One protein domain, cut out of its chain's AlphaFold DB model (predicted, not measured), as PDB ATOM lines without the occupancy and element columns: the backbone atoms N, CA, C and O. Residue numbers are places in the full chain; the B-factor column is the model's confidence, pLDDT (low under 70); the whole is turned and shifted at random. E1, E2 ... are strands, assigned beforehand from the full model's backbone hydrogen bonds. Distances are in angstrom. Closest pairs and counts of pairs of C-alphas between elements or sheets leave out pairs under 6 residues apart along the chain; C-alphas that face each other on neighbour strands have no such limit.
ATOM      1  N   LYS A  40     146.004 176.150 151.778       94.44
ATOM      2  CA  LYS A  40     147.371 176.137 152.293       94.44
ATOM      3  C   LYS A  40     148.039 177.476 152.012       94.44
ATOM      4  O   LYS A  40     147.982 177.969 150.886       94.44
ATOM      5  N   GLU A  41     148.649 178.048 153.038       95.94
ATOM      6  CA  GLU A  41     149.565 179.181 152.935       95.94
ATOM      7  C   GLU A  41     150.948 178.730 153.406       95.94
ATOM      8  O   GLU A  41     151.076 178.075 154.438       95.94
ATOM      9  N   GLU A  42     151.979 179.074 152.640       95.50
ATOM     10  CA  GLU A  42     153.362 178.674 152.890       95.50
ATOM     11  C   GLU A  42     154.236 179.926 152.965       95.50
ATOM     12  O   GLU A  42     154.145 180.814 152.116       95.50
ATOM     13  N   THR A  43     155.073 180.017 153.996       95.50
ATOM     14  CA  THR A  43     156.067 181.082 154.156       95.50
ATOM     15  C   THR A  43     157.441 180.466 154.353       95.50
ATOM     16  O   THR A  43     157.654 179.691 155.283       95.50
ATOM     17  N   VAL A  44     158.386 180.837 153.492       95.25
ATOM     18  CA  VAL A  44     159.764 180.341 153.531       95.25
ATOM     19  C   VAL A  44     160.666 181.389 154.177       95.25
ATOM     20  O   VAL A  44     160.787 182.511 153.684       95.25
ATOM     21  N   TYR A  45     161.320 181.006 155.268       92.94
ATOM     22  CA  TYR A  45     162.331 181.793 155.960       92.94
ATOM     23  C   TYR A  45     163.715 181.253 155.629       92.94
ATOM     24  O   TYR A  45     163.984 180.063 155.794       92.94
ATOM     25  N   VAL A  46     164.604 182.142 155.196       93.00
ATOM     26  CA  VAL A  46     165.992 181.808 154.876       93.00
ATOM     27  C   VAL A  46     166.890 182.533 155.862       93.00
ATOM     28  O   VAL A  46     166.886 183.761 155.921       93.00
ATOM     29  N   ASN A  47     167.650 181.769 156.640       91.06
ATOM     30  CA  ASN A  47     168.672 182.304 157.523       91.06
ATOM     31  C   ASN A  47     170.035 182.168 156.844       91.06
ATOM     32  O   ASN A  47     170.410 181.071 156.420       91.06
ATOM     33  N   THR A  48     170.774 183.268 156.744       89.69
ATOM     34  CA  THR A  48     172.061 183.316 156.044       89.69
ATOM     35  C   THR A  48     173.181 183.824 156.941       89.69
ATOM     36  O   THR A  48     172.964 184.511 157.938       89.69
ATOM     37  N   GLU A  49     174.412 183.499 156.567       87.38
ATOM     38  CA  GLU A  49     175.598 184.233 156.999       87.38
ATOM     39  C   GLU A  49     175.621 185.646 156.386       87.38
ATOM     40  O   GLU A  49     174.844 185.978 155.483       87.38
ATOM     41  N   ALA A  50     176.549 186.484 156.860       85.12
ATOM     42  CA  ALA A  50     176.749 187.839 156.342       85.12
ATOM     43  C   ALA A  50     177.187 187.875 154.864       85.12
ATOM     44  O   ALA A  50     176.983 188.884 154.196       85.12
ATOM     45  N   ASP A  51     177.775 186.788 154.356       82.38
ATOM     46  CA  ASP A  51     178.181 186.636 152.953       82.38
ATOM     47  C   ASP A  51     177.070 186.065 152.050       82.38
ATOM     48  O   ASP A  51     177.293 185.838 150.862       82.38
ATOM     49  N   GLY A  52     175.870 185.835 152.597       83.06
ATOM     50  CA  GLY A  52     174.734 185.265 151.873       83.06
ATOM     51  C   GLY A  52     174.705 183.733 151.830       83.06
ATOM     52  O   GLY A  52     173.744 183.174 151.302       83.06
ATOM     53  N   THR A  53     175.689 183.039 152.415       86.06
ATOM     54  CA  THR A  53     175.667 181.574 152.553       86.06
ATOM     55  C   THR A  53     174.450 181.142 153.363       86.06
ATOM     56  O   THR A  53     174.240 181.612 154.482       86.06
ATOM     57  N   ILE A  54     173.638 180.236 152.816       90.25
ATOM     58  CA  ILE A  54     172.441 179.718 153.490       90.25
ATOM     59  C   ILE A  54     172.871 178.824 154.657       90.25
ATOM     60  O   ILE A  54     173.591 177.849 154.460       90.25
ATOM     61  N   LYS A  55     172.403 179.144 155.867       92.56
ATOM     62  CA  LYS A  55     172.570 178.290 157.050       92.56
ATOM     63  C   LYS A  55     171.414 177.313 157.211       92.56
ATOM     64  O   LYS A  55     171.625 176.154 157.539       92.56
ATOM     65  N   GLU A  56     170.193 177.817 157.062       94.25
ATOM     66  CA  GLU A  56     168.973 177.070 157.360       94.25
ATOM     67  C   GLU A  56     167.795 177.659 156.588       94.25
ATOM     68  O   GLU A  56     167.656 178.882 156.478       94.25
ATOM     69  N   ILE A  57     166.929 176.778 156.090       95.19
ATOM     70  CA  ILE A  57     165.642 177.146 155.509       95.19
ATOM     71  C   ILE A  57     164.554 176.532 156.384       95.19
ATOM     72  O   ILE A  57     164.487 175.312 156.542       95.19
ATOM     73  N   THR A  58     163.709 177.390 156.947       97.00
ATOM     74  CA  THR A  58     162.518 176.986 157.701       97.00
ATOM     75  C   THR A  58     161.286 177.339 156.887       97.00
ATOM     76  O   THR A  58     161.154 178.464 156.411       97.00
ATOM     77  N   VAL A  59     160.373 176.390 156.737       97.56
ATOM     78  CA  VAL A  59     159.095 176.598 156.057       97.56
ATOM     79  C   VAL A  59     157.996 176.556 157.106       97.56
ATOM     80  O   VAL A  59     157.869 175.567 157.824       97.56
ATOM     81  N   SER A  60     157.231 177.640 157.206       97.12
ATOM     82  CA  SER A  60     156.002 177.698 157.989       97.12
ATOM     83  C   SER A  60     154.824 177.430 157.073       97.12
ATOM     84  O   SER A  60     154.642 178.110 156.063       97.12
ATOM     85  N   GLU A  61     153.980 176.500 157.481       97.88
ATOM     86  CA  GLU A  61     152.758 176.150 156.786       97.88
ATOM     87  C   GLU A  61     151.532 176.443 157.640       97.88
ATOM     88  O   GLU A  61     151.494 176.155 158.837       97.88
ATOM     89  N   TRP A  62     150.514 177.007 156.999       97.19
ATOM     90  CA  TRP A  62     149.197 177.224 157.569       97.19
ATOM     91  C   TRP A  62     148.158 176.507 156.708       97.19
ATOM     92  O   TRP A  62     147.813 176.956 155.611       97.19
ATOM     93  N   LEU A  63     147.650 175.388 157.224       94.62
ATOM     94  CA  LEU A  63     146.531 174.660 156.638       94.62
ATOM     95  C   LEU A  63     145.238 175.220 157.230       94.62
ATOM     96  O   LEU A  63     144.922 175.015 158.403       94.62
ATOM     97  N   LYS A  64     144.505 175.964 156.410       91.75
ATOM     98  CA  LYS A  64     143.220 176.567 156.753       91.75
ATOM     99  C   LYS A  64     142.112 175.554 156.547       91.75
ATOM    100  O   LYS A  64     141.939 175.059 155.429       91.75
ATOM    101  N   ASN A  65     141.362 175.269 157.603       88.50
ATOM    102  CA  ASN A  65     140.247 174.340 157.532       88.50
ATOM    103  C   ASN A  65     139.026 175.001 156.874       88.50
ATOM    104  O   ASN A  65     138.827 176.217 156.947       88.50
ATOM    105  N   ALA A  66     138.185 174.196 156.229       84.56
ATOM    106  CA  ALA A  66     136.905 174.666 155.725       84.56
ATOM    107  C   ALA A  66     135.921 174.800 156.893       84.56
ATOM    108  O   ALA A  66     135.681 173.850 157.632       84.56
ATOM    109  N   LYS A  67     135.267 175.956 157.023       74.12
ATOM    110  CA  LYS A  67     134.364 176.256 158.156       74.12
ATOM    111  C   LYS A  67     133.093 175.404 158.189       74.12
ATOM    112  O   LYS A  67     132.339 175.430 159.157       74.12
ATOM    113  N   THR A  68     132.807 174.731 157.089       69.69
ATOM    114  CA  THR A  68     131.606 173.933 156.829       69.69
ATOM    115  C   THR A  68     131.862 172.434 156.934       69.69
ATOM    116  O   THR A  68     130.898 171.670 157.007       69.69
ATOM    117  N   LEU A  69     133.129 172.011 156.914       63.78
ATOM    118  CA  LEU A  69     133.499 170.619 157.088       63.78
ATOM    119  C   LEU A  69     133.534 170.343 158.590       63.78
ATOM    120  O   LEU A  69     134.291 170.952 159.337       63.78
ATOM    121  N   SER A  70     132.697 169.410 159.038       61.91
ATOM    122  CA  SER A  70     132.813 168.820 160.375       61.91
ATOM    123  C   SER A  70     134.006 167.867 160.483       61.91
ATOM    124  O   SER A  70     134.193 167.247 161.528       61.91
ATOM    125  N   ASP A  71     134.750 167.681 159.390       65.00
ATOM    126  CA  ASP A  71     135.822 166.707 159.306       65.00
ATOM    127  C   ASP A  71     136.986 167.161 160.175       65.00
ATOM    128  O   ASP A  71     137.608 168.204 159.975       65.00
ATOM    129  N   SER A  72     137.271 166.335 161.174       79.44
ATOM    130  CA  SER A  72     138.310 166.573 162.163       79.44
ATOM    131  C   SER A  72     139.710 166.325 161.612       79.44
ATOM    132  O   SER A  72     140.647 166.345 162.392       79.44
ATOM    133  N   THR A  73     139.890 166.113 160.304       89.75
ATOM    134  CA  THR A  73     141.179 165.725 159.714       89.75
ATOM    135  C   THR A  73     141.534 166.529 158.472       89.75
ATOM    136  O   THR A  73     140.697 166.698 157.587       89.75
ATOM    137  N   ILE A  74     142.796 166.949 158.363       92.19
ATOM    138  CA  ILE A  74     143.373 167.539 157.147       92.19
ATOM    139  C   ILE A  74     144.588 166.711 156.731       92.19
ATOM    140  O   ILE A  74     145.409 166.340 157.567       92.19
ATOM    141  N   THR A  75     144.721 166.458 155.431       93.69
ATOM    142  CA  THR A  75     145.907 165.819 154.855       93.69
ATOM    143  C   THR A  75     146.738 166.842 154.093       93.69
ATOM    144  O   THR A  75     146.191 167.633 153.325       93.69
ATOM    145  N   ASP A  76     148.054 166.791 154.271       96.31
ATOM    146  CA  ASP A  76     149.021 167.581 153.513       96.31
ATOM    147  C   ASP A  76     150.147 166.693 152.965       96.31
ATOM    148  O   ASP A  76     150.447 165.636 153.520       96.31
ATOM    149  N   ILE A  77     150.761 167.114 151.858       97.00
ATOM    150  CA  ILE A  77     151.943 166.458 151.296       97.00
ATOM    151  C   ILE A  77     153.153 167.342 151.569       97.00
ATOM    152  O   ILE A  77     153.286 168.418 150.985       97.00
ATOM    153  N   SER A  78     154.052 166.848 152.414       95.75
ATOM    154  CA  SER A  78     155.213 167.582 152.890       95.75
ATOM    155  C   SER A  78     156.487 166.758 152.758       95.75
ATOM    156  O   SER A  78     156.536 165.569 153.067       95.75
ATOM    157  N   ASP A  79     157.535 167.430 152.300       95.69
ATOM    158  CA  ASP A  79     158.905 166.912 152.270       95.69
ATOM    159  C   ASP A  79     159.761 167.514 153.389       95.69
ATOM    160  O   ASP A  79     160.984 167.374 153.368       95.69
ATOM    161  N   LEU A  80     159.135 168.246 154.312       97.25
ATOM    162  CA  LEU A  80     159.835 168.925 155.386       97.25
ATOM    163  C   LEU A  80     160.320 167.917 156.430       97.25
ATOM    164  O   LEU A  80     159.624 166.962 156.779       97.25
ATOM    165  N   SER A  81     161.523 168.149 156.941       97.62
ATOM    166  CA  SER A  81     162.057 167.467 158.119       97.62
ATOM    167  C   SER A  81     161.767 168.276 159.386       97.62
ATOM    168  O   SER A  81     161.341 169.428 159.314       97.62
ATOM    169  N   ASP A  82     161.988 167.674 160.558       97.38
ATOM    170  CA  ASP A  82     161.839 168.333 161.865       97.38
ATOM    171  C   ASP A  82     160.484 169.041 162.056       97.38
ATOM    172  O   ASP A  82     160.408 170.134 162.624       97.38
ATOM    173  N   ILE A  83     159.411 168.414 161.562       97.62
ATOM    174  CA  ILE A  83     158.060 168.972 161.612       97.62
ATOM    175  C   ILE A  83     157.613 169.158 163.065       97.62
ATOM    176  O   ILE A  83     157.610 168.216 163.861       97.62
ATOM    177  N   LYS A  84     157.176 170.375 163.390       96.88
ATOM    178  CA  LYS A  84     156.625 170.752 164.695       96.88
ATOM    179  C   LYS A  84     155.313 171.512 164.526       96.88
ATOM    180  O   LYS A  84     155.224 172.422 163.704       96.88
ATOM    181  N   ASN A  85     154.317 171.184 165.346       96.62
ATOM    182  CA  ASN A  85     153.141 172.034 165.514       96.62
ATOM    183  C   ASN A  85     153.580 173.339 166.206       96.62
ATOM    184  O   ASN A  85     154.270 173.303 167.229       96.62
ATOM    185  N   THR A  86     153.231 174.488 165.630       96.75
ATOM    186  CA  THR A  86     153.581 175.811 166.168       96.75
ATOM    187  C   THR A  86     152.408 176.533 166.818       96.75
ATOM    188  O   THR A  86     152.620 177.541 167.497       96.75
ATOM    189  N   LYS A  87     151.179 176.022 166.663       93.50
ATOM    190  CA  LYS A  87     149.987 176.531 167.346       93.50
ATOM    191  C   LYS A  87     149.042 175.402 167.727       93.50
ATOM    192  O   LYS A  87     148.405 174.824 166.860       93.50
ATOM    193  N   GLY A  88     148.853 175.240 169.033       90.81
ATOM    194  CA  GLY A  88     147.954 174.235 169.588       90.81
ATOM    195  C   GLY A  88     148.701 172.968 169.989       90.81
ATOM    196  O   GLY A  88     149.910 172.991 170.229       90.81
ATOM    197  N   ASP A  89     147.945 171.890 170.134       93.12
ATOM    198  CA  ASP A  89     148.389 170.572 170.585       93.12
ATOM    199  C   ASP A  89     147.886 169.440 169.673       93.12
ATOM    200  O   ASP A  89     147.967 168.263 170.027       93.12
ATOM    201  N   GLU A  90     147.398 169.790 168.481       93.81
ATOM    202  CA  GLU A  90     146.969 168.851 167.454       93.81
ATOM    203  C   GLU A  90     148.113 167.906 167.096       93.81
ATOM    204  O   GLU A  90     149.236 168.329 166.792       93.81
ATOM    205  N   GLY A  91     147.802 166.613 167.124       94.19
ATOM    206  CA  GLY A  91     148.707 165.568 166.683       94.19
ATOM    207  C   GLY A  91     148.669 165.388 165.170       94.19
ATOM    208  O   GLY A  91     147.687 165.719 164.500       94.19
ATOM    209  N   PHE A  92     149.731 164.785 164.645       96.38
ATOM    210  CA  PHE A  92     149.768 164.304 163.272       96.38
ATOM    211  C   PHE A  92     150.399 162.920 163.187       96.38
ATOM    212  O   PHE A  92     151.160 162.492 164.057       96.38
ATOM    213  N   THR A  93     150.085 162.231 162.099       96.94
ATOM    214  CA  THR A  93     150.775 161.016 161.668       96.94
ATOM    215  C   THR A  93     151.418 161.252 160.309       96.94
ATOM    216  O   THR A  93     150.960 162.100 159.542       96.94
ATOM    217  N   GLN A  94     152.486 160.513 160.017       96.88
ATOM    218  CA  GLN A  94     153.224 160.635 158.766       96.88
ATOM    219  C   GLN A  94     153.409 159.265 158.109       96.88
ATOM    220  O   GLN A  94     153.952 158.349 158.726       96.88
ATOM    221  N   ASP A  95     152.995 159.154 156.846       97.00
ATOM    222  CA  ASP A  95     153.269 158.013 155.969       97.00
ATOM    223  C   ASP A  95     153.986 158.497 154.703       97.00
ATOM    224  O   ASP A  95     153.406 159.134 153.815       97.00
ATOM    225  N   GLY A  96     155.299 158.263 154.655       96.44
ATOM    226  CA  GLY A  96     156.178 158.849 153.650       96.44
ATOM    227  C   GLY A  96     156.108 160.378 153.676       96.44
ATOM    228  O   GLY A  96     156.554 161.016 154.629       96.44
ATOM    229  N   LYS A  97     155.550 160.960 152.613       96.62
ATOM    230  CA  LYS A  97     155.367 162.414 152.455       96.62
ATOM    231  C   LYS A  97     153.993 162.901 152.915       96.62
ATOM    232  O   LYS A  97     153.725 164.093 152.894       96.62
ATOM    233  N   THR A  98     153.096 161.987 153.261       97.88
ATOM    234  CA  THR A  98     151.715 162.321 153.599       97.88
ATOM    235  C   THR A  98     151.612 162.572 155.093       97.88
ATOM    236  O   THR A  98     151.848 161.661 155.884       97.88
ATOM    237  N   LEU A  99     151.242 163.791 155.475       97.56
ATOM    238  CA  LEU A  99     150.894 164.170 156.839       97.56
ATOM    239  C   LEU A  99     149.380 164.126 156.995       97.56
ATOM    240  O   LEU A  99     148.661 164.701 156.182       97.56
ATOM    241  N   THR A 100     148.895 163.481 158.049       96.25
ATOM    242  CA  THR A 100     147.479 163.524 158.431       96.25
ATOM    243  C   THR A 100     147.364 164.150 159.807       96.25
ATOM    244  O   THR A 100     147.901 163.609 160.774       96.25
ATOM    245  N   TRP A 101     146.696 165.298 159.869       96.00
ATOM    246  CA  TRP A 101     146.507 166.111 161.063       96.00
ATOM    247  C   TRP A 101     145.122 165.904 161.655       96.00
ATOM    248  O   TRP A 101     144.132 165.992 160.932       96.00
ATOM    249  N   GLU A 102     145.061 165.732 162.972       93.44
ATOM    250  CA  GLU A 102     143.818 165.698 163.745       93.44
ATOM    251  C   GLU A 102     143.483 167.122 164.213       93.44
ATOM    252  O   GLU A 102     144.031 167.627 165.187       93.44
ATOM    253  N   THR A 103     142.611 167.796 163.473       90.50
ATOM    254  CA  THR A 103     142.365 169.241 163.555       90.50
ATOM    255  C   THR A 103     141.219 169.641 164.473       90.50
ATOM    256  O   THR A 103     141.191 170.772 164.947       90.50
ATOM    257  N   ASP A 104     140.237 168.753 164.684       87.00
ATOM    258  CA  ASP A 104     139.002 169.071 165.423       87.00
ATOM    259  C   ASP A 104     138.355 170.397 164.944       87.00
ATOM    260  O   ASP A 104     137.921 171.249 165.721       87.00
ATOM    261  N   GLY A 105     138.370 170.613 163.621       87.31
ATOM    262  CA  GLY A 105     137.809 171.804 162.975       87.31
ATOM    263  C   GLY A 105     138.674 173.066 163.064       87.31
ATOM    264  O   GLY A 105     138.254 174.122 162.589       87.31
ATOM    265  N   ARG A 106     139.868 172.991 163.664       89.88
ATOM    266  CA  ARG A 106     140.816 174.108 163.762       89.88
ATOM    267  C   ARG A 106     141.751 174.154 162.558       89.88
ATOM    268  O   ARG A 106     141.905 173.184 161.820       89.88
ATOM    269  N   ASP A 107     142.373 175.307 162.365       93.62
ATOM    270  CA  ASP A 107     143.478 175.446 161.423       93.62
ATOM    271  C   ASP A 107     144.740 174.804 161.998       93.62
ATOM    272  O   ASP A 107     144.992 174.893 163.199       93.62
ATOM    273  N   ILE A 108     145.587 174.264 161.128       95.94
ATOM    274  CA  ILE A 108     146.886 173.717 161.512       95.94
ATOM    275  C   ILE A 108     147.980 174.705 161.148       95.94
ATOM    276  O   ILE A 108     148.028 175.201 160.023       95.94
ATOM    277  N   HIS A 109     148.871 174.968 162.099       97.38
ATOM    278  CA  HIS A 109     150.112 175.682 161.843       97.38
ATOM    279  C   HIS A 109     151.274 174.792 162.228       97.38
ATOM    280  O   HIS A 109     151.366 174.333 163.368       97.38
ATOM    281  N   TYR A 110     152.172 174.567 161.286       98.25
ATOM    282  CA  TYR A 110     153.347 173.768 161.550       98.25
ATOM    283  C   TYR A 110     154.555 174.342 160.829       98.25
ATOM    284  O   TYR A 110     154.438 175.085 159.859       98.25
ATOM    285  N   GLU A 111     155.730 174.033 161.348       98.19
ATOM    286  CA  GLU A 111     156.998 174.407 160.743       98.19
ATOM    287  C   GLU A 111     157.830 173.159 160.522       98.19
ATOM    288  O   GLU A 111     157.756 172.217 161.307       98.19
ATOM    289  N   GLY A 112     158.663 173.189 159.495       98.12
ATOM    290  CA  GLY A 112     159.705 172.199 159.286       98.12
ATOM    291  C   GLY A 112     160.881 172.799 158.531       98.12
ATOM    292  O   GLY A 112     160.890 173.984 158.187       98.12
ATOM    293  N   LYS A 113     161.892 171.976 158.281       97.88
ATOM    294  CA  LYS A 113     163.122 172.363 157.591       97.88
ATOM    295  C   LYS A 113     163.208 171.714 156.221       97.88
ATOM    296  O   LYS A 113     162.593 170.682 155.959       97.88
ATOM    297  N   THR A 114     163.986 172.326 155.339       96.38
ATOM    298  CA  THR A 114     164.267 171.786 154.008       96.38
ATOM    299  C   THR A 114     165.695 172.105 153.589       96.38
ATOM    300  O   THR A 114     166.229 173.161 153.913       96.38
ATOM    301  N   GLU A 115     166.292 171.190 152.832       94.31
ATOM    302  CA  GLU A 115     167.590 171.371 152.170       94.31
ATOM    303  C   GLU A 115     167.432 171.573 150.655       94.31
ATOM    304  O   GLU A 115     168.408 171.567 149.910       94.31
TER     305      GLU A 115
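This is residues 40 to 115 of the 132 residues of an uncharacterized protein of Blautia sp (UniProt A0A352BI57). A twisted sheet of four strands, two of them the long hairpin E1 and E2 whose turn makes one end of the rod, has a small three-stranded sheet, E3, E6 and E5, beside the part of it away from that turn. The two sheets come together loosely, with few C-alphas near each other, and the hairpin's turn at one end and the E2 to E3 link at the other make the length. The printed part has 76 residues with no named helix and seven named strands, E1 to E7 along the chain; the sheets run E1, E2, E7, E4 and E3, E6, E5, both antiparallel, and the class is all strand. The whole is only just loose, close to compact, with a radius of gyration of the C-alphas of 14.0 A and spans of 49 by 24 by 18 A.

Find C-alpha 40 at (147.371, 176.137, 152.293); from there E1, residues 40 to 48, runs 26.0 A. After a tight link, E2, residues 54 to 64, runs back 29.6 A to C-alpha 64 at (143.220, 176.567, 156.753). Then look for E3 at residues 73 to 77, 13.7 A, E4 at 81 to 85, 12.5 A, E5 at 92 to 95, 10.3 A, and E6 at 98 to 102, 13.3 A. E7, residues 108 to 113, covers 16.8 A and ends with C-alpha 113 at (163.122, 172.363, 157.591).

Begin with the four-stranded sheet, whose edge strands are E1 and E4. The hairpin of E1 and E2 is antiparallel at 165 degrees; look at N 43 and O 60, 2.8 A, within hydrogen-bond range. E7 is antiparallel to E2 at 163 degrees, with N 61 and O 110 at 2.8 A. E4 is antiparallel to E7 at 154 degrees, with N 84 and O 111 at 2.8 A. In the second sheet E6 is the inner strand: it pairs with E3 through N 76 and O 99, 2.9 A, and in a hairpin with E5 through N 93 and O 100, 2.9 A, antiparallel at 158 degrees in both pairs. Between the sheets, the closest C-alphas of E6 and E7 are those of Trp 101 and Ile 108, 7.6 A apart, and those of E2 and E3 are Leu 63 and Ile 74, 7.8 A apart. E3 and E7 are only just apart, 8.3 A at the closest, and E4 is apart from E6.

The two C-alphas farthest apart are those of Asp 51 and Ser 70, 49.3 A. The printed part has no cut, and no link is long. Mean pLDDT of the printed part is 92.0; look for low confidence at residues 68 to 71, which are under 70.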